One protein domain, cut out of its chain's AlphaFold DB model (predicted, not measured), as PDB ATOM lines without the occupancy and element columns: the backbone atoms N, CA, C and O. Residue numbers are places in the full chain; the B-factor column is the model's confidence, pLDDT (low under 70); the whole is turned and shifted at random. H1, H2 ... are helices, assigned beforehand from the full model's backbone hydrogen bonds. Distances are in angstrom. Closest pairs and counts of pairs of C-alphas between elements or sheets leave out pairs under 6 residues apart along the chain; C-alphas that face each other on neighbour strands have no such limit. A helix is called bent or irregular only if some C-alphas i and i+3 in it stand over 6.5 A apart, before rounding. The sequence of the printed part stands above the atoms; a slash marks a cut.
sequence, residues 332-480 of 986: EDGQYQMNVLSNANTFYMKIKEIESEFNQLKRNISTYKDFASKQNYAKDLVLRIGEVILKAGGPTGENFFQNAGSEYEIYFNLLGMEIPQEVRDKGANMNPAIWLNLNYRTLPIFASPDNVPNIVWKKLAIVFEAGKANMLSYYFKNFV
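This is residues 332 to 480 of the 986 residues of an uncharacterized protein of Bdellovibrio sp. 28-41-41 (UniProt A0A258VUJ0). Three long helices, H1, H2 and H8, run nearly along one line as a bundle: H1 makes the length, H2 folds back along part of it, and H8 runs along H1 in the same direction as H2. Between H2 and H8 the backbone winds through five short helices, H3 to H7; H3 and H4 pack on H8, H4 on H2 as well, while H5 touches no helix. The printed part has 149 residues with eight named helices, H1 to H8 in order, and no named strand: all helix. It is compact, with a radius of gyration of the C-alphas of 16.9 A, and only just elongated, spanning 56 by 37 by 22 A.

H1, residues 332 to 367, and H2, residues 371 to 390, form a helical hairpin, opposite ways at a shallow tilt of 3 degrees. H1 touches H2 with residues 350 to 366 alone; the closest C-alphas, of Ile 365 and Lys 374, are 5.1 A apart. H2 is the hub, touching six helices. H3, residues 400 to 404, is irregular, but only just: C-alphas 400 and 403 are 6.6 A apart. H4, residues 410 to 415, touches H2, closest at the C-alphas of Gly 386 and Tyr 411, 5.6 A. H5, residues 421 to 424, is close to but not clearly touching H6, residues 432 to 439. H6 only just touches H2, with 3 pairs of C-alphas within 8 A; the closest are Leu 383 and Ala 433, 6.3 A. H7, residues 444 to 447, touches H2, closest at the C-alphas of Gln 375 and Phe 446, 6.0 A. H8, residues 452 to 479, touches H1 at a shallow tilt of 6 degrees, opposite ways; the closest C-alphas, of Gln 337 and Phe 479, are 5.5 A apart. H8 touches H3, closest at the C-alphas of Phe 401 and Gly 467, 4.7 A. Every O i to N i+4 pair is within hydrogen-bond range in H1, H2, H4 and H6; the counts are 23 of 24 in H8 and 0 of 1 in H3, where 1 of 2 O i to N i+3 pairs is within range, and H5 and H7 are too short for an i+4 pair.

H1 begins at C-alpha 332 (15.379, -10.635, 48.989) and is 52.4 A long, H2 28.7 A. H8 is 38.4 A long and ends at C-alpha 479 (18.638, -7.795, 37.145).

The C-alphas farthest apart, of Glu 332 and Asp 370, are 57.5 A apart. The printed part has no cut and no long link. Mean pLDDT of the printed part is 88.1; residues 396, 404, 426 to 429 and 480 are under 70.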
ATOM      1  N   GLU A 332      16.259 -10.069  50.004       84.81
ATOM      2  CA  GLU A 332      15.379 -10.635  48.989       84.81
ATOM      3  C   GLU A 332      15.791 -10.160  47.591       84.81
ATOM      4  O   GLU A 332      15.901 -10.986  46.686       84.81
ATOM      5  N   ASP A 333      16.132  -8.874  47.440       77.19
ATOM      6  CA  ASP A 333      16.669  -8.314  46.190       77.19
ATOM      7  C   ASP A 333      17.972  -9.018  45.798       77.19
ATOM      8  O   ASP A 333      18.147  -9.422  44.651       77.19
ATOM      9  N   GLY A 334      18.867  -9.230  46.769       81.81
ATOM     10  CA  GLY A 334      20.124  -9.941  46.542       81.81
ATOM     11  C   GLY A 334      19.907 -11.397  46.117       81.81
ATOM     12  O   GLY A 334      20.562 -11.876  45.194       81.81
ATOM     13  N   GLN A 335      18.962 -12.108  46.741       83.75
ATOM     14  CA  GLN A 335      18.605 -13.476  46.342       83.75
ATOM     15  C   GLN A 335      17.986 -13.520  44.943       83.75
ATOM     16  O   GLN A 335      18.316 -14.402  44.149       83.75
ATOM     17  N   TYR A 336      17.123 -12.558  44.622       85.12
ATOM     18  CA  TYR A 336      16.510 -12.437  43.307       85.12
ATOM     19  C   TYR A 336      17.553 -12.159  42.216       85.12
ATOM     20  O   TYR A 336      17.616 -12.899  41.234       85.12
ATOM     21  N   GLN A 337      18.443 -11.184  42.429       81.00
ATOM     22  CA  GLN A 337      19.567 -10.897  41.534       81.00
ATOM     23  C   GLN A 337      20.461 -12.129  41.343       81.00
ATOM     24  O   GLN A 337      20.790 -12.486  40.212       81.00
ATOM     25  N   MET A 338      20.802 -12.845  42.421       83.81
ATOM     26  CA  MET A 338      21.595 -14.077  42.331       83.81
ATOM     27  C   MET A 338      20.907 -15.169  41.504       83.81
ATOM     28  O   MET A 338      21.581 -15.854  40.734       83.81
ATOM     29  N   ASN A 339      19.584 -15.311  41.605       86.62
ATOM     30  CA  ASN A 339      18.826 -16.258  40.784       86.62
ATOM     31  C   ASN A 339      18.851 -15.868  39.300       86.62
ATOM     32  O   ASN A 339      19.106 -16.718  38.446       86.62
ATOM     33  N   VAL A 340      18.652 -14.584  38.989       85.88
ATOM     34  CA  VAL A 340      18.714 -14.069  37.611       85.88
ATOM     35  C   VAL A 340      20.111 -14.276  37.013       85.88
ATOM     36  O   VAL A 340      20.238 -14.795  35.902       85.88
ATOM     37  N   LEU A 341      21.169 -13.965  37.773       83.31
ATOM     38  CA  LEU A 341      22.557 -14.188  37.362       83.31
ATOM     39  C   LEU A 341      22.868 -15.679  37.175       83.31
ATOM     40  O   LEU A 341      23.546 -16.057  36.219       83.31
ATOM     41  N   SER A 342      22.363 -16.537  38.064       87.00
ATOM     42  CA  SER A 342      22.502 -17.992  37.953       87.00
ATOM     43  C   SER A 342      21.846 -18.523  36.674       87.00
ATOM     44  O   SER A 342      22.452 -19.333  35.969       87.00
ATOM     45  N   ASN A 343      20.653 -18.031  36.325       87.75
ATOM     46  CA  ASN A 343      19.956 -18.404  35.092       87.75
ATOM     47  C   ASN A 343      20.749 -17.969  33.849       87.75
ATOM     48  O   ASN A 343      21.010 -18.791  32.967       87.75
ATOM     49  N   ALA A 344      21.216 -16.716  33.808       85.69
ATOM     50  CA  ALA A 344      22.040 -16.202  32.712       85.69
ATOM     51  C   ALA A 344      23.362 -16.982  32.557       85.69
ATOM     52  O   ALA A 344      23.734 -17.378  31.452       85.69
ATOM     53  N   ASN A 345      24.058 -17.279  33.658       84.94
ATOM     54  CA  ASN A 345      25.287 -18.077  33.622       84.94
ATOM     55  C   ASN A 345      25.033 -19.518  33.162       84.94
ATOM     56  O   ASN A 345      25.807 -20.055  32.370       84.94
ATOM     57  N   THR A 346      23.943 -20.135  33.623       88.31
ATOM     58  CA  THR A 346      23.542 -21.486  33.200       88.31
ATOM     59  C   THR A 346      23.334 -21.545  31.691       88.31
ATOM     60  O   THR A 346      23.838 -22.459  31.042       88.31
ATOM     61  N   PHE A 347      22.694 -20.529  31.109       89.81
ATOM     62  CA  PHE A 347      22.526 -20.416  29.663       89.81
ATOM     63  C   PHE A 347      23.855 -20.398  28.897       89.81
ATOM     64  O   PHE A 347      24.041 -21.181  27.964       89.81
ATOM     65  N   TYR A 348      24.814 -19.563  29.312       85.75
ATOM     66  CA  TYR A 348      26.130 -19.514  28.665       85.75
ATOM     67  C   TYR A 348      26.907 -20.827  28.801       85.75
ATOM     68  O   TYR A 348      27.522 -21.274  27.830       85.75
ATOM     69  N   MET A 349      26.857 -21.470  29.973       86.94
ATOM     70  CA  MET A 349      27.453 -22.795  30.159       86.94
ATOM     71  C   MET A 349      26.827 -23.817  29.205       86.94
ATOM     72  O   MET A 349      27.556 -24.580  28.573       86.94
ATOM     73  N   LYS A 350      25.501 -23.778  29.025       91.81
ATOM     74  CA  LYS A 350      24.786 -24.663  28.100       91.81
ATOM     75  C   LYS A 350      25.145 -24.411  26.639       91.81
ATOM     76  O   LYS A 350      25.332 -25.381  25.916       91.81
ATOM     77  N   ILE A 351      25.347 -23.162  26.207       91.25
ATOM     78  CA  ILE A 351      25.897 -22.882  24.865       91.25
ATOM     79  C   ILE A 351      27.240 -23.599  24.675       91.25
ATOM     80  O   ILE A 351      27.434 -24.275  23.667       91.25
ATOM     81  N   LYS A 352      28.162 -23.492  25.642       90.62
ATOM     82  CA  LYS A 352      29.491 -24.122  25.544       90.62
ATOM     83  C   LYS A 352      29.442 -25.646  25.595       90.62
ATOM     84  O   LYS A 352      30.188 -26.297  24.865       90.62
ATOM     85  N   GLU A 353      28.544 -26.207  26.394       92.38
ATOM     86  CA  GLU A 353      28.260 -27.644  26.413       92.38
ATOM     87  C   GLU A 353      27.767 -28.126  25.040       92.38
ATOM     88  O   GLU A 353      28.319 -29.078  24.490       92.38
ATOM     89  N   ILE A 354      26.816 -27.411  24.430       94.12
ATOM     90  CA  ILE A 354      26.290 -27.735  23.098       94.12
ATOM     91  C   ILE A 354      27.379 -27.608  22.020       94.12
ATOM     92  O   ILE A 354      27.506 -28.493  21.177       94.12
ATOM     93  N   GLU A 355      28.182 -26.537  22.031       93.69
ATOM     94  CA  GLU A 355      29.305 -26.367  21.095       93.69
ATOM     95  C   GLU A 355      30.323 -27.512  21.222       93.69
ATOM     96  O   GLU A 355      30.834 -28.009  20.215       93.69
ATOM     97  N   SER A 356      30.612 -27.949  22.450       92.31
ATOM     98  CA  SER A 356      31.515 -29.070  22.720       92.31
ATOM     99  C   SER A 356      30.959 -30.390  22.175       92.31
ATOM    100  O   SER A 356      31.642 -31.065  21.398       92.31
ATOM    101  N   GLU A 357      29.712 -30.731  22.514       93.94
ATOM    102  CA  GLU A 357      29.020 -31.938  22.033       93.94
ATOM    103  C   GLU A 357      28.915 -31.960  20.502       93.94
ATOM    104  O   GLU A 357      29.238 -32.963  19.859       93.94
ATOM    105  N   PHE A 358      28.549 -30.827  19.888       97.12
ATOM    106  CA  PHE A 358      28.499 -30.682  18.435       97.12
ATOM    107  C   PHE A 358      29.853 -31.001  17.793       97.12
ATOM    108  O   PHE A 358      29.929 -31.790  16.848       97.12
ATOM    109  N   ASN A 359      30.936 -30.414  18.308       94.94
ATOM    110  CA  ASN A 359      32.274 -30.611  17.756       94.94
ATOM    111  C   ASN A 359      32.758 -32.058  17.911       94.94
ATOM    112  O   ASN A 359      33.391 -32.589  16.993       94.94
ATOM    113  N   GLN A 360      32.448 -32.713  19.032       94.44
ATOM    114  CA  GLN A 360      32.768 -34.123  19.245       94.44
ATOM    115  C   GLN A 360      32.020 -35.023  18.253       94.44
ATOM    116  O   GLN A 360      32.632 -35.851  17.577       94.44
ATOM    117  N   LEU A 361      30.708 -34.832  18.109       94.56
ATOM    118  CA  LEU A 361      29.874 -35.645  17.221       94.56
ATOM    119  C   LEU A 361      30.192 -35.390  15.741       94.56
ATOM    120  O   LEU A 361      30.273 -36.342  14.965       94.56
ATOM    121  N   LYS A 362      30.493 -34.144  15.354       96.56
ATOM    122  CA  LYS A 362      30.988 -33.806  14.009       96.56
ATOM    123  C   LYS A 362      32.281 -34.554  13.674       96.56
ATOM    124  O   LYS A 362      32.392 -35.119  12.585       96.56
ATOM    125  N   ARG A 363      33.245 -34.604  14.606       93.56
ATOM    126  CA  ARG A 363      34.487 -35.382  14.427       93.56
ATOM    127  C   ARG A 363      34.192 -36.869  14.261       93.56
ATOM    128  O   ARG A 363      34.742 -37.488  13.349       93.56
ATOM    129  N   ASN A 364      33.293 -37.427  15.072       93.38
ATOM    130  CA  ASN A 364      32.905 -38.832  14.966       93.38
ATOM    131  C   ASN A 364      32.330 -39.143  13.577       93.38
ATOM    132  O   ASN A 364      32.842 -40.039  12.909       93.38
ATOM    133  N   ILE A 365      31.368 -38.351  13.084       95.31
ATOM    134  CA  ILE A 365      30.781 -38.516  11.739       95.31
ATOM    135  C   ILE A 365      31.871 -38.524  10.657       95.31
ATOM    136  O   ILE A 365      31.873 -39.402   9.797       95.31
ATOM    137  N   SER A 366      32.841 -37.605  10.735       93.56
ATOM    138  CA  SER A 366      33.934 -37.532   9.754       93.56
ATOM    139  C   SER A 366      34.930 -38.700   9.822       93.56
ATOM    140  O   SER A 366      35.589 -38.997   8.829       93.56
ATOM    141  N   THR A 367      35.041 -39.373  10.972       94.81
ATOM    142  CA  THR A 367      36.031 -40.440  11.206       94.81
ATOM    143  C   THR A 367      35.550 -41.802  10.693       94.81
ATOM    144  O   THR A 367      36.351 -42.613  10.225       94.81
ATOM    145  N   TYR A 368      34.246 -42.077  10.763       93.75
ATOM    146  CA  TYR A 368      33.691 -43.350  10.299       93.75
ATOM    147  C   TYR A 368      33.623 -43.413   8.771       93.75
ATOM    148  O   TYR A 368      33.245 -42.451   8.115       93.75
ATOM    149  N   LYS A 369      33.958 -44.572   8.191       91.94
ATOM    150  CA  LYS A 369      33.855 -44.804   6.736       91.94
ATOM    151  C   LYS A 369      32.493 -45.358   6.316       91.94
ATOM    152  O   LYS A 369      32.053 -45.113   5.200       91.94
ATOM    153  N   ASP A 370      31.848 -46.109   7.204       95.62
ATOM    154  CA  ASP A 370      30.576 -46.770   6.933       95.62
ATOM    155  C   ASP A 370      29.407 -45.773   6.921       95.62
ATOM    156  O   ASP A 370      29.227 -44.986   7.853       95.62
ATOM    157  N   PHE A 371      28.598 -45.833   5.864       94.81
ATOM    158  CA  PHE A 371      27.490 -44.908   5.641       94.81
ATOM    159  C   PHE A 371      26.414 -45.010   6.731       94.81
ATOM    160  O   PHE A 371      25.983 -43.986   7.259       94.81
ATOM    161  N   ALA A 372      26.025 -46.226   7.128       95.50
ATOM    162  CA  ALA A 372      25.004 -46.428   8.158       95.50
ATOM    163  C   ALA A 372      25.468 -45.900   9.525       95.50
ATOM    164  O   ALA A 372      24.697 -45.289  10.265       95.50
ATOM    165  N   SER A 373      26.752 -46.067   9.838       95.62
ATOM    166  CA  SER A 373      27.388 -45.523  11.037       95.62
ATOM    167  C   SER A 373      27.384 -43.995  11.017       95.62
ATOM    168  O   SER A 373      26.981 -43.378  12.002       95.62
ATOM    169  N   LYS A 374      27.737 -43.369   9.884       95.75
ATOM    170  CA  LYS A 374      27.630 -41.911   9.724       95.75
ATOM    171  C   LYS A 374      26.197 -41.414   9.919       95.75
ATOM    172  O   LYS A 374      25.997 -40.421  10.612       95.75
ATOM    173  N   GLN A 375      25.204 -42.111   9.363       95.81
ATOM    174  CA  GLN A 375      23.790 -41.778   9.562       95.81
ATOM    175  C   GLN A 375      23.368 -41.883  11.035       95.81
ATOM    176  O   GLN A 375      22.693 -40.984  11.534       95.81
ATOM    177  N   ASN A 376      23.796 -42.933  11.748       95.44
ATOM    178  CA  ASN A 376      23.526 -43.093  13.181       95.44
ATOM    179  C   ASN A 376      24.084 -41.918  13.994       95.44
ATOM    180  O   ASN A 376      23.351 -41.325  14.782       95.44
ATOM    181  N   TYR A 377      25.345 -41.539  13.765       95.38
ATOM    182  CA  TYR A 377      25.972 -40.421  14.476       95.38
ATOM    183  C   TYR A 377      25.388 -39.061  14.085       95.38
ATOM    184  O   TYR A 377      25.256 -38.192  14.943       95.38
ATOM    185  N   ALA A 378      24.996 -38.867  12.824       95.81
ATOM    186  CA  ALA A 378      24.282 -37.666  12.395       95.81
ATOM    187  C   ALA A 378      22.921 -37.539  13.095       95.81
ATOM    188  O   ALA A 378      22.503 -36.443  13.459       95.81
ATOM    189  N   LYS A 379      22.225 -38.658  13.319       96.50
ATOM    190  CA  LYS A 379      20.974 -38.685  14.080       96.50
ATOM    191  C   LYS A 379      21.235 -38.418  15.565       96.50
ATOM    192  O   LYS A 379      20.550 -37.593  16.162       96.50
ATOM    193  N   ASP A 380      22.253 -39.051  16.147       96.25
ATOM    194  CA  ASP A 380      22.645 -38.820  17.543       96.25
ATOM    195  C   ASP A 380      23.079 -37.365  17.792       96.25
ATOM    196  O   ASP A 380      22.781 -36.828  18.855       96.25
ATOM    197  N   LEU A 381      23.705 -36.703  16.811       96.75
ATOM    198  CA  LEU A 381      24.005 -35.266  16.835       96.75
ATOM    199  C   LEU A 381      22.747 -34.434  17.089       96.75
ATOM    200  O   LEU A 381      22.722 -33.625  18.012       96.75
ATOM    201  N   VAL A 382      21.698 -34.647  16.293       96.44
ATOM    202  CA  VAL A 382      20.439 -33.894  16.411       96.44
ATOM    203  C   VAL A 382      19.745 -34.199  17.735       96.44
ATOM    204  O   VAL A 382      19.279 -33.283  18.407       96.44
ATOM    205  N   LEU A 383      19.704 -35.475  18.128       96.00
ATOM    206  CA  LEU A 383      19.031 -35.904  19.352       96.00
ATOM    207  C   LEU A 383      19.709 -35.357  20.610       96.00
ATOM    208  O   LEU A 383      19.033 -34.788  21.461       96.00
ATOM    209  N   ARG A 384      21.037 -35.479  20.717       95.81
ATOM    210  CA  ARG A 384      21.787 -35.011  21.891       95.81
ATOM    211  C   ARG A 384      21.757 -33.493  22.011       95.81
ATOM    212  O   ARG A 384      21.508 -32.979  23.095       95.81
ATOM    213  N   ILE A 385      21.950 -32.771  20.904       95.44
ATOM    214  CA  ILE A 385      21.867 -31.304  20.911       95.44
ATOM    215  C   ILE A 385      20.456 -30.849  21.287       95.44
ATOM    216  O   ILE A 385      20.310 -29.980  22.144       95.44
ATOM    217  N   GLY A 386      19.421 -31.454  20.695       93.31
ATOM    218  CA  GLY A 386      18.034 -31.147  21.033       93.31
ATOM    219  C   GLY A 386      17.726 -31.402  22.509       93.31
ATOM    220  O   GLY A 386      17.134 -30.552  23.164       93.31
ATOM    221  N   GLU A 387      18.205 -32.512  23.073       92.62
ATOM    222  CA  GLU A 387      18.023 -32.830  24.491       92.62
ATOM    223  C   GLU A 387      18.691 -31.802  25.418       92.62
ATOM    224  O   GLU A 387      18.061 -31.344  26.375       92.62
ATOM    225  N   VAL A 388      19.937 -31.400  25.132       92.25
ATOM    226  CA  VAL A 388      20.643 -30.383  25.932       92.25
ATOM    227  C   VAL A 388      19.924 -29.033  25.858       92.25
ATOM    228  O   VAL A 388      19.789 -28.369  26.884       92.25
ATOM    229  N   ILE A 389      19.410 -28.651  24.683       92.00
ATOM    230  CA  ILE A 389      18.611 -27.429  24.495       92.00
ATOM    231  C   ILE A 389      17.323 -27.484  25.329       92.00
ATOM    232  O   ILE A 389      16.998 -26.525  26.029       92.00
ATOM    233  N   LEU A 390      16.595 -28.602  25.307       90.25
ATOM    234  CA  LEU A 390      15.332 -28.752  26.040       90.25
ATOM    235  C   LEU A 390      15.526 -28.755  27.558       90.25
ATOM    236  O   LEU A 390      14.712 -28.184  28.284       90.25
ATOM    237  N   LYS A 391      16.628 -29.342  28.034       89.12
ATOM    238  CA  LYS A 391      16.995 -29.422  29.458       89.12
ATOM    239  C   LYS A 391      17.856 -28.252  29.941       89.12
ATOM    240  O   LYS A 391      18.392 -28.301  31.047       89.12
ATOM    241  N   ALA A 392      18.037 -27.217  29.122       87.12
ATOM    242  CA  ALA A 392      18.891 -26.088  29.473       87.12
ATOM    243  C   ALA A 392      18.319 -25.223  30.608       87.12
ATOM    244  O   ALA A 392      19.092 -24.634  31.362       87.12
ATOM    245  N   GLY A 393      16.990 -25.171  30.750       76.31
ATOM    246  CA  GLY A 393      16.347 -24.618  31.940       76.31
ATOM    247  C   GLY A 393      16.475 -25.608  33.092       76.31
ATOM    248  O   GLY A 393      16.038 -26.752  32.978       76.31
ATOM    249  N   GLY A 394      17.099 -25.195  34.197       72.88
ATOM    250  CA  GLY A 394      17.093 -25.992  35.425       72.88
ATOM    251  C   GLY A 394      15.664 -26.221  35.953       72.88
ATOM    252  O   GLY A 394      14.716 -25.639  35.431       72.88
ATOM    253  N   PRO A 395      15.480 -26.995  37.038       71.25
ATOM    254  CA  PRO A 395      14.151 -27.321  37.584       71.25
ATOM    255  C   PRO A 395      13.280 -26.096  37.900       71.25
ATOM    256  O   PRO A 395      12.056 -26.180  37.905       71.25
ATOM    257  N   THR A 396      13.924 -24.964  38.181       68.38
ATOM    258  CA  THR A 396      13.305 -23.672  38.502       68.38
ATOM    259  C   THR A 396      13.848 -22.530  37.635       68.38
ATOM    260  O   THR A 396      13.606 -21.366  37.945       68.38
ATOM    261  N   GLY A 397      14.654 -22.835  36.611       78.44
ATOM    262  CA  GLY A 397      15.357 -21.841  35.796       78.44
ATOM    263  C   GLY A 397      14.662 -21.600  34.460       78.44
ATOM    264  O   GLY A 397      14.085 -22.522  33.886       78.44
ATOM    265  N   GLU A 398      14.740 -20.376  33.938       85.19
ATOM    266  CA  GLU A 398      14.232 -20.085  32.593       85.19
ATOM    267  C   GLU A 398      15.067 -20.786  31.513       85.19
ATOM    268  O   GLU A 398      16.300 -20.784  31.551       85.19
ATOM    269  N   ASN A 399      14.390 -21.374  30.522       89.44
ATOM    270  CA  ASN A 399      15.034 -21.927  29.336       89.44
ATOM    271  C   ASN A 399      14.958 -20.924  28.176       89.44
ATOM    272  O   ASN A 399      14.000 -20.916  27.403       89.44
ATOM    273  N   PHE A 400      16.001 -20.112  28.010       90.50
ATOM    274  CA  PHE A 400      16.021 -19.068  26.978       90.50
ATOM    275  C   PHE A 400      16.053 -19.598  25.535       90.50
ATOM    276  O   PHE A 400      15.818 -18.829  24.602       90.50
ATOM    277  N   PHE A 401      16.314 -20.893  25.321       88.56
ATOM    278  CA  PHE A 401      16.275 -21.485  23.983       88.56
ATOM    279  C   PHE A 401      14.851 -21.788  23.491       88.56
ATOM    280  O   PHE A 401      14.660 -21.955  22.288       88.56
ATOM    281  N   GLN A 402      13.849 -21.837  24.378       81.62
ATOM    282  CA  GLN A 402      12.473 -22.221  24.016       81.62
ATOM    283  C   GLN A 402      11.767 -21.221  23.090       81.62
ATOM    284  O   GLN A 402      10.805 -21.574  22.415       81.62
ATOM    285  N   ASN A 403      12.285 -20.002  22.959       71.12
ATOM    286  CA  ASN A 403      11.775 -19.036  21.983       71.12
ATOM    287  C   ASN A 403      12.170 -19.379  20.534       71.12
ATOM    288  O   ASN A 403      11.632 -18.785  19.605       71.12
ATOM    289  N   ALA A 404      13.099 -20.319  20.323       69.44
ATOM    290  CA  ALA A 404      13.459 -20.804  18.990       69.44
ATOM    291  C   ALA A 404      12.546 -21.940  18.485       69.44
ATOM    292  O   ALA A 404      12.668 -22.364  17.333       69.44
ATOM    293  N   GLY A 405      11.659 -22.449  19.340       75.75
ATOM    294  CA  GLY A 405      10.671 -23.464  18.998       75.75
ATOM    295  C   GLY A 405      10.216 -24.253  20.222       75.75
ATOM    296  O   GLY A 405      10.955 -24.397  21.199       75.75
ATOM    297  N   SER A 406       9.000 -24.788  20.153       83.25
ATOM    298  CA  SER A 406       8.463 -25.690  21.177       83.25
ATOM    299  C   SER A 406       9.286 -26.984  21.304       83.25
ATOM    300  O   SER A 406      10.120 -27.308  20.452       83.25
ATOM    301  N   GLU A 407       9.019 -27.782  22.346       81.06
ATOM    302  CA  GLU A 407       9.650 -29.104  22.526       81.06
ATOM    303  C   GLU A 407       9.512 -30.005  21.289       81.06
ATOM    304  O   GLU A 407      10.405 -30.793  20.965       81.06
ATOM    305  N   TYR A 408       8.415 -29.829  20.553       83.31
ATOM    306  CA  TYR A 408       8.104 -30.581  19.348       83.31
ATOM    307  C   TYR A 408       8.813 -30.065  18.098       83.31
ATOM    308  O   TYR A 408       8.920 -30.798  17.122       83.31
ATOM    309  N   GLU A 409       9.323 -28.837  18.125       87.19
ATOM    310  CA  GLU A 409       9.913 -28.159  16.972       87.19
ATOM    311  C   GLU A 409      11.432 -28.228  16.954       87.19
ATOM    312  O   GLU A 409      12.017 -28.316  15.880       87.19
ATOM    313  N   ILE A 410      12.085 -28.217  18.122       89.81
ATOM    314  CA  ILE A 410      13.542 -28.042  18.230       89.81
ATOM    315  C   ILE A 410      14.328 -29.027  17.352       89.81
ATOM    316  O   ILE A 410      15.208 -28.606  16.600       89.81
ATOM    317  N   TYR A 411      13.990 -30.319  17.366       93.06
ATOM    318  CA  TYR A 411      14.697 -31.326  16.563       93.06
ATOM    319  C   TYR A 411      14.554 -31.091  15.051       93.06
ATOM    320  O   TYR A 411      15.520 -31.247  14.301       93.06
ATOM    321  N   PHE A 412      13.367 -30.687  14.596       93.19
ATOM    322  CA  PHE A 412      13.081 -30.445  13.179       93.19
ATOM    323  C   PHE A 412      13.616 -29.086  12.716       93.19
ATOM    324  O   PHE A 412      14.174 -28.987  11.623       93.19
ATOM    325  N   ASN A 413      13.575 -28.071  13.583       91.88
ATOM    326  CA  ASN A 413      14.168 -26.757  13.346       91.88
ATOM    327  C   ASN A 413      15.687 -26.850  13.168       91.88
ATOM    328  O   ASN A 413      16.226 -26.204  12.267       91.88
ATOM    329  N   LEU A 414      16.370 -27.696  13.953       93.25
ATOM    330  CA  LEU A 414      17.802 -27.981  13.789       93.25
ATOM    331  C   LEU A 414      18.119 -28.632  12.435       93.25
ATOM    332  O   LEU A 414      19.167 -28.368  11.852       93.25
ATOM    333  N   LEU A 415      17.200 -29.446  11.914       94.69
ATOM    334  CA  LEU A 415      17.297 -30.048  10.583       94.69
ATOM    335  C   LEU A 415      16.804 -29.118   9.462       94.69
ATOM    336  O   LEU A 415      17.038 -29.394   8.290       94.69
ATOM    337  N   GLY A 416      16.143 -28.008   9.793       92.06
ATOM    338  CA  GLY A 416      15.529 -27.112   8.815       92.06
ATOM    339  C   GLY A 416      14.369 -27.741   8.044       92.06
ATOM    340  O   GLY A 416      14.147 -27.362   6.898       92.06
ATOM    341  N   MET A 417      13.661 -28.690   8.657       92.56
ATOM    342  CA  MET A 417      12.496 -29.353   8.074       92.56
ATOM    343  C   MET A 417      11.213 -28.956   8.805       92.56
ATOM    344  O   MET A 417      11.248 -28.594   9.981       92.56
ATOM    345  N   GLU A 418      10.079 -29.043   8.112       90.06
ATOM    346  CA  GLU A 418       8.774 -28.887   8.752       90.06
ATOM    347  C   GLU A 418       8.478 -30.065   9.687       90.06
ATOM    348  O   GLU A 418       8.943 -31.188   9.468       90.06
ATOM    349  N   ILE A 419       7.690 -29.797  10.731       89.31
ATOM    350  CA  ILE A 419       7.231 -30.830  11.662       89.31
ATOM    351  C   ILE A 419       6.376 -31.836  10.876       89.31
ATOM    352  O   ILE A 419       5.372 -31.426  10.285       89.31
ATOM    353  N   PRO A 420       6.727 -33.132  10.884       89.75
ATOM    354  CA  PRO A 420       5.925 -34.164  10.245       89.75
ATOM    355  C   PRO A 420       4.495 -34.174  10.786       89.75
ATOM    356  O   PRO A 420       4.269 -33.964  11.982       89.75
ATOM    357  N   GLN A 421       3.528 -34.463   9.918       85.12
ATOM    358  CA  GLN A 421       2.110 -34.450  10.276       85.12
ATOM    359  C   GLN A 421       1.802 -35.434  11.420       85.12
ATOM    360  O   GLN A 421       0.969 -35.157  12.277       85.12
ATOM    361  N   GLU A 422       2.538 -36.546  11.507       83.75
ATOM    362  CA  GLU A 422       2.421 -37.546  12.575       83.75
ATOM    363  C   GLU A 422       2.821 -37.010  13.955       83.75
ATOM    364  O   GLU A 422       2.347 -37.520  14.970       83.75
ATOM    365  N   VAL A 423       3.683 -35.989  13.985       84.81
ATOM    366  CA  VAL A 423       4.094 -35.277  15.201       84.81
ATOM    367  C   VAL A 423       3.195 -34.054  15.445       84.81
ATOM    368  O   VAL A 423       2.921 -33.729  16.597       84.81
ATOM    369  N   ARG A 424       2.688 -33.408  14.381       78.50
ATOM    370  CA  ARG A 424       1.855 -32.189  14.427       78.50
ATOM    371  C   ARG A 424       0.383 -32.446  14.800       78.50
ATOM    372  O   ARG A 424      -0.145 -31.755  15.663       78.50
ATOM    373  N   ASP A 425      -0.276 -33.436  14.195       70.50
ATOM    374  CA  ASP A 425      -1.742 -33.621  14.282       70.50
ATOM    375  C   ASP A 425      -2.226 -34.364  15.529       70.50
ATOM    376  O   ASP A 425      -3.423 -34.429  15.815       70.50
ATOM    377  N   LYS A 426      -1.309 -34.954  16.290       53.53
ATOM    378  CA  LYS A 426      -1.634 -35.709  17.500       53.53
ATOM    379  C   LYS A 426      -0.745 -35.232  18.623       53.53
ATOM    380  O   LYS A 426       0.221 -35.923  18.934       53.53
ATOM    381  N   GLY A 427      -1.083 -34.099  19.238       49.75
ATOM    382  CA  GLY A 427      -0.369 -33.486  20.370       49.75
ATOM    383  C   GLY A 427      -0.229 -34.341  21.650       49.75
ATOM    384  O   GLY A 427      -0.385 -33.810  22.740       49.75
ATOM    385  N   ALA A 428       0.037 -35.650  21.544       53.12
ATOM    386  CA  ALA A 428       0.280 -36.585  22.638       53.12
ATOM    387  C   ALA A 428       0.952 -37.934  22.253       53.12
ATOM    388  O   ALA A 428       1.482 -38.580  23.152       53.12
ATOM    389  N   ASN A 429       0.965 -38.418  20.994       64.19
ATOM    390  CA  ASN A 429       1.220 -39.865  20.767       64.19
ATOM    391  C   ASN A 429       2.603 -40.289  20.245       64.19
ATOM    392  O   ASN A 429       2.935 -41.467  20.378       64.19
ATOM    393  N   MET A 430       3.431 -39.408  19.676       77.00
ATOM    394  CA  MET A 430       4.799 -39.795  19.309       77.00
ATOM    395  C   MET A 430       5.790 -38.686  19.640       77.00
ATOM    396  O   MET A 430       5.757 -37.600  19.072       77.00
ATOM    397  N   ASN A 431       6.680 -38.976  20.589       87.62
ATOM    398  CA  ASN A 431       7.756 -38.074  20.974       87.62
ATOM    399  C   ASN A 431       8.668 -37.791  19.751       87.62
ATOM    400  O   ASN A 431       9.051 -38.750  19.071       87.62
ATOM    401  N   PRO A 432       9.050 -36.528  19.471       89.31
ATOM    402  CA  PRO A 432       9.888 -36.162  18.322       89.31
ATOM    403  C   PRO A 432      11.195 -36.956  18.221       89.31
ATOM    404  O   PRO A 432      11.596 -37.357  17.129       89.31
ATOM    405  N   ALA A 433      11.837 -37.243  19.358       91.81
ATOM    406  CA  ALA A 433      13.058 -38.037  19.403       91.81
ATOM    407  C   ALA A 433      12.798 -39.500  19.013       91.81
ATOM    408  O   ALA A 433      13.613 -40.118  18.326       91.81
ATOM    409  N   ILE A 434      11.651 -40.060  19.415       91.94
ATOM    410  CA  ILE A 434      11.226 -41.408  19.008       91.94
ATOM    411  C   ILE A 434      10.933 -41.428  17.506       91.94
ATOM    412  O   ILE A 434      11.428 -42.308  16.804       91.94
ATOM    413  N   TRP A 435      10.192 -40.440  16.999       93.00
ATOM    414  CA  TRP A 435       9.880 -40.340  15.575       93.00
ATOM    415  C   TRP A 435      11.156 -40.249  14.730       93.00
ATOM    416  O   TRP A 435      11.312 -41.000  13.765       93.00
ATOM    417  N   LEU A 436      12.105 -39.391  15.121       93.69
ATOM    418  CA  LEU A 436      13.369 -39.240  14.404       93.69
ATOM    419  C   LEU A 436      14.198 -40.530  14.457       93.69
ATOM    420  O   LEU A 436      14.759 -40.930  13.441       93.69
ATOM    421  N   ASN A 437      14.225 -41.233  15.594       94.06
ATOM    422  CA  ASN A 437      14.895 -42.534  15.712       94.06
ATOM    423  C   ASN A 437      14.325 -43.599  14.763       94.06
ATOM    424  O   ASN A 437      15.089 -44.418  14.253       94.06
ATOM    425  N   LEU A 438      13.013 -43.593  14.520       93.69
ATOM    426  CA  LEU A 438      12.363 -44.554  13.626       93.69
ATOM    427  C   LEU A 438      12.549 -44.199  12.145       93.69
ATOM    428  O   LEU A 438      12.669 -45.098  11.315       93.69
ATOM    429  N   ASN A 439      12.608 -42.905  11.815       94.69
ATOM    430  CA  ASN A 439      12.504 -42.438  10.431       94.69
ATOM    431  C   ASN A 439      13.799 -41.858   9.838       94.69
ATOM    432  O   ASN A 439      13.865 -41.674   8.628       94.69
ATOM    433  N   TYR A 440      14.861 -41.597  10.614       95.12
ATOM    434  CA  TYR A 440      16.048 -40.891  10.087       95.12
ATOM    435  C   TYR A 440      16.672 -41.540   8.840       95.12
ATOM    436  O   TYR A 440      17.201 -40.828   7.998       95.12
ATOM    437  N   ARG A 441      16.587 -42.868   8.673       93.44
ATOM    438  CA  ARG A 441      17.156 -43.561   7.501       93.44
ATOM    439  C   ARG A 441      16.435 -43.260   6.190       93.44
ATOM    440  O   ARG A 441      17.055 -43.367   5.137       93.44
ATOM    441  N   THR A 442      15.147 -42.934   6.245       93.19
ATOM    442  CA  THR A 442      14.326 -42.661   5.056       93.19
ATOM    443  C   THR A 442      14.292 -41.175   4.705       93.19
ATOM    444  O   THR A 442      13.835 -40.807   3.626       93.19
ATOM    445  N   LEU A 443      14.807 -40.313   5.586       93.62
ATOM    446  CA  LEU A 443      14.820 -38.873   5.381       93.62
ATOM    447  C   LEU A 443      15.912 -38.449   4.380       93.62
ATOM    448  O   LEU A 443      17.086 -38.776   4.589       93.62
ATOM    449  N   PRO A 444      15.582 -37.629   3.358       93.75
ATOM    450  CA  PRO A 444      16.548 -37.169   2.357       93.75
ATOM    451  C   PRO A 444      17.771 -36.466   2.954       93.75
ATOM    452  O   PRO A 444      18.880 -36.599   2.445       93.75
ATOM    453  N   ILE A 445      17.595 -35.752   4.069       93.81
ATOM    454  CA  ILE A 445      18.678 -35.005   4.718       93.81
ATOM    455  C   ILE A 445      19.777 -35.926   5.274       93.81
ATOM    456  O   ILE A 445      20.951 -35.569   5.269       93.81
ATOM    457  N   PHE A 446      19.412 -37.146   5.679       95.81
ATOM    458  CA  PHE A 446      20.345 -38.167   6.156       95.81
ATOM    459  C   PHE A 446      20.891 -39.038   5.020       95.81
ATOM    460  O   PHE A 446      21.777 -39.853   5.268       95.81
ATOM    461  N   ALA A 447      20.439 -38.860   3.772       94.94
ATOM    462  CA  ALA A 447      21.068 -39.498   2.614       94.94
ATOM    463  C   ALA A 447      22.501 -38.977   2.379       94.94
ATOM    464  O   ALA A 447      23.309 -39.645   1.742       94.94
ATOM    465  N   SER A 448      22.833 -37.805   2.932       95.62
ATOM    466  CA  SER A 448      24.181 -37.237   2.937       95.62
ATOM    467  C   SER A 448      24.591 -36.867   4.375       95.62
ATOM    468  O   SER A 448      24.553 -35.696   4.755       95.62
ATOM    469  N   PRO A 449      24.959 -37.857   5.214       95.69
ATOM    470  CA  PRO A 449      25.175 -37.646   6.647       95.69
ATOM    471  C   PRO A 449      26.335 -36.684   6.956       95.69
ATOM    472  O   PRO A 449      26.326 -36.039   7.999       95.69
ATOM    473  N   ASP A 450      27.288 -36.525   6.033       95.81
ATOM    474  CA  ASP A 450      28.390 -35.560   6.145       95.81
ATOM    475  C   ASP A 450      27.920 -34.092   6.071       95.81
ATOM    476  O   ASP A 450      28.576 -33.204   6.617       95.81
ATOM    477  N   ASN A 451      26.762 -33.827   5.454       96.19
ATOM    478  CA  ASN A 451      26.190 -32.481   5.351       96.19
ATOM    479  C   ASN A 451      25.332 -32.096   6.563       96.19
ATOM    480  O   ASN A 451      25.166 -30.904   6.838       96.19
ATOM    481  N   VAL A 452      24.824 -33.077   7.319       96.56
ATOM    482  CA  VAL A 452      23.954 -32.842   8.485       96.56
ATOM    483  C   VAL A 452      24.609 -31.915   9.521       96.56
ATOM    484  O   VAL A 452      23.949 -30.957   9.922       96.56
ATOM    485  N   PRO A 453      25.895 -32.068   9.910       97.12
ATOM    486  CA  PRO A 453      26.540 -31.140  10.842       97.12
ATOM    487  C   PRO A 453      26.519 -29.678  10.387       97.12
ATOM    488  O   PRO A 453      26.325 -28.788  11.209       97.12
ATOM    489  N   ASN A 454      26.691 -29.407   9.091       96.44
ATOM    490  CA  ASN A 454      26.692 -28.035   8.577       96.44
ATOM    491  C   ASN A 454      25.288 -27.415   8.632       96.44
ATOM    492  O   ASN A 454      25.145 -26.240   8.975       96.44
ATOM    493  N   ILE A 455      24.256 -28.213   8.342       96.50
ATOM    494  CA  ILE A 455      22.851 -27.799   8.453       96.50
ATOM    495  C   ILE A 455      22.509 -27.504   9.916       96.50
ATOM    496  O   ILE A 455      22.034 -26.407  10.224       96.50
ATOM    497  N   VAL A 456      22.837 -28.441  10.813       96.44
ATOM    498  CA  VAL A 456      22.601 -28.310  12.256       96.44
ATOM    499  C   VAL A 456      23.316 -27.085  12.810       96.44
ATOM    500  O   VAL A 456      22.685 -26.295  13.499       96.44
ATOM    501  N   TRP A 457      24.587 -26.853  12.465       96.56
ATOM    502  CA  TRP A 457      25.329 -25.676  12.933       96.56
ATOM    503  C   TRP A 457      24.693 -24.358  12.489       96.56
ATOM    504  O   TRP A 457      24.534 -23.440  13.291       96.56
ATOM    505  N   LYS A 458      24.280 -24.265  11.217       95.62
ATOM    506  CA  LYS A 458      23.632 -23.060  10.683       95.62
ATOM    507  C   LYS A 458      22.339 -22.740  11.433       95.62
ATOM    508  O   LYS A 458      22.066 -21.575  11.707       95.62
ATOM    509  N   LYS A 459      21.544 -23.758  11.767       94.44
ATOM    510  CA  LYS A 459      20.303 -23.594  12.536       94.44
ATOM    511  C   LYS A 459      20.572 -23.326  14.012       94.44
ATOM    512  O   LYS A 459      19.923 -22.468  14.597       94.44
ATOM    513  N   LEU A 460      21.580 -23.976  14.581       93.38
ATOM    514  CA  LEU A 460      22.008 -23.766  15.955       93.38
ATOM    515  C   LEU A 460      22.493 -22.332  16.194       93.38
ATOM    516  O   LEU A 460      22.152 -21.748  17.214       93.38
ATOM    517  N   ALA A 461      23.203 -21.728  15.237       90.88
ATOM    518  CA  ALA A 461      23.598 -20.322  15.317       90.88
ATOM    519  C   ALA A 461      22.381 -19.387  15.461       90.88
ATOM    520  O   ALA A 461      22.407 -18.471  16.276       90.88
ATOM    521  N   ILE A 462      21.286 -19.656  14.740       90.44
ATOM    522  CA  ILE A 462      20.034 -18.887  14.857       90.44
ATOM    523  C   ILE A 462      19.407 -19.081  16.245       90.44
ATOM    524  O   ILE A 462      19.003 -18.110  16.879       90.44
ATOM    525  N   VAL A 463      19.369 -20.325  16.739       90.31
ATOM    526  CA  VAL A 463      18.868 -20.657  18.086       90.31
ATOM    527  C   VAL A 463      19.700 -19.959  19.169       90.31
ATOM    528  O   VAL A 463      19.141 -19.440  20.132       90.31
ATOM    529  N   PHE A 464      21.024 -19.909  19.013       91.00
ATOM    530  CA  PHE A 464      21.928 -19.230  19.938       91.00
ATOM    531  C   PHE A 464      21.714 -17.721  19.948       91.00
ATOM    532  O   PHE A 464      21.637 -17.147  21.029       91.00
ATOM    533  N   GLU A 465      21.587 -17.077  18.788       86.06
ATOM    534  CA  GLU A 465      21.329 -15.634  18.720       86.06
ATOM    535  C   GLU A 465      19.965 -15.270  19.317       86.06
ATOM    536  O   GLU A 465      19.880 -14.361  20.145       86.06
ATOM    537  N   ALA A 466      18.915 -16.037  19.004       86.94
ATOM    538  CA  ALA A 466      17.607 -15.855  19.628       86.94
ATOM    539  C   ALA A 466      17.684 -16.053  21.150       86.94
ATOM    540  O   ALA A 466      17.239 -15.201  21.915       86.94
ATOM    541  N   GLY A 467      18.309 -17.143  21.608       88.81
ATOM    542  CA  GLY A 467      18.479 -17.427  23.031       88.81
ATOM    543  C   GLY A 467      19.251 -16.334  23.770       88.81
ATOM    544  O   GLY A 467      18.846 -15.938  24.859       88.81
ATOM    545  N   LYS A 468      20.319 -15.794  23.166       85.50
ATOM    546  CA  LYS A 468      21.081 -14.669  23.728       85.50
ATOM    547  C   LYS A 468      20.211 -13.427  23.859       85.50
ATOM    548  O   LYS A 468      20.227 -12.820  24.923       85.50
ATOM    549  N   ALA A 469      19.440 -13.075  22.829       83.44
ATOM    550  CA  ALA A 469      18.539 -11.924  22.879       83.44
ATOM    551  C   ALA A 469      17.505 -12.058  24.012       83.44
ATOM    552  O   ALA A 469      17.283 -11.114  24.766       83.44
ATOM    553  N   ASN A 470      16.934 -13.252  24.200       85.31
ATOM    554  CA  ASN A 470      15.962 -13.502  25.270       85.31
ATOM    555  C   ASN A 470      16.593 -13.498  26.657       85.31
ATOM    556  O   ASN A 470      16.033 -12.913  27.578       85.31
ATOM    557  N   MET A 471      17.764 -14.118  26.800       87.81
ATOM    558  CA  MET A 471      18.521 -14.104  28.047       87.81
ATOM    559  C   MET A 471      18.911 -12.675  28.423       87.81
ATOM    560  O   MET A 471      18.714 -12.288  29.569       87.81
ATOM    561  N   LEU A 472      19.390 -11.872  27.466       79.88
ATOM    562  CA  LEU A 472      19.701 -10.460  27.689       79.88
ATOM    563  C   LEU A 472      18.447  -9.681  28.081       79.88
ATOM    564  O   LEU A 472      18.476  -8.977  29.082       79.88
ATOM    565  N   SER A 473      17.332  -9.850  27.367       81.94
ATOM    566  CA  SER A 473      16.067  -9.187  27.705       81.94
ATOM    567  C   SER A 473      15.581  -9.547  29.115       81.94
ATOM    568  O   SER A 473      15.250  -8.660  29.904       81.94
ATOM    569  N   TYR A 474      15.604 -10.837  29.471       84.88
ATOM    570  CA  TYR A 474      15.293 -11.321  30.816       84.88
ATOM    571  C   TYR A 474      16.232 -10.720  31.859       84.88
ATOM    572  O   TYR A 474      15.788 -10.239  32.901       84.88
ATOM    573  N   TYR A 475      17.528 -10.733  31.578       81.62
ATOM    574  CA  TYR A 475      18.541 -10.213  32.472       81.62
ATOM    575  C   TYR A 475      18.356  -8.702  32.680       81.62
ATOM    576  O   TYR A 475      18.276  -8.258  33.816       81.62
ATOM    577  N   PHE A 476      18.176  -7.902  31.627       72.81
ATOM    578  CA  PHE A 476      17.940  -6.461  31.755       72.81
ATOM    579  C   PHE A 476      16.665  -6.142  32.524       72.81
ATOM    580  O   PHE A 476      16.673  -5.266  33.383       72.81
ATOM    581  N   LYS A 477      15.583  -6.875  32.245       79.06
ATOM    582  CA  LYS A 477      14.291  -6.666  32.900       79.06
ATOM    583  C   LYS A 477      14.329  -6.979  34.396       79.06
ATOM    584  O   LYS A 477      13.650  -6.310  35.166       79.06
ATOM    585  N   ASN A 478      15.073  -8.011  34.790       78.44
ATOM    586  CA  ASN A 478      14.993  -8.573  36.139       78.44
ATOM    587  C   ASN A 478      16.233  -8.284  37.002       78.44
ATOM    588  O   ASN A 478      16.158  -8.339  38.222       78.44
ATOM    589  N   PHE A 479      17.386  -7.986  36.410       72.56
ATOM    590  CA  PHE A 479      18.638  -7.795  37.145       72.56
ATOM    591  C   PHE A 479      18.974  -6.318  37.370       72.56
ATOM    592  O   PHE A 479      19.390  -5.928  38.465       72.56
ATOM    593  N   VAL A 480      18.766  -5.481  36.350       64.88
ATOM    594  CA  VAL A 480      19.018  -4.039  36.430       64.88
ATOM    595  C   VAL A 480      17.773  -3.368  37.009       64.88
ATOM    596  O   VAL A 480      16.891  -2.928  36.282       64.88
TER     597      VAL A 480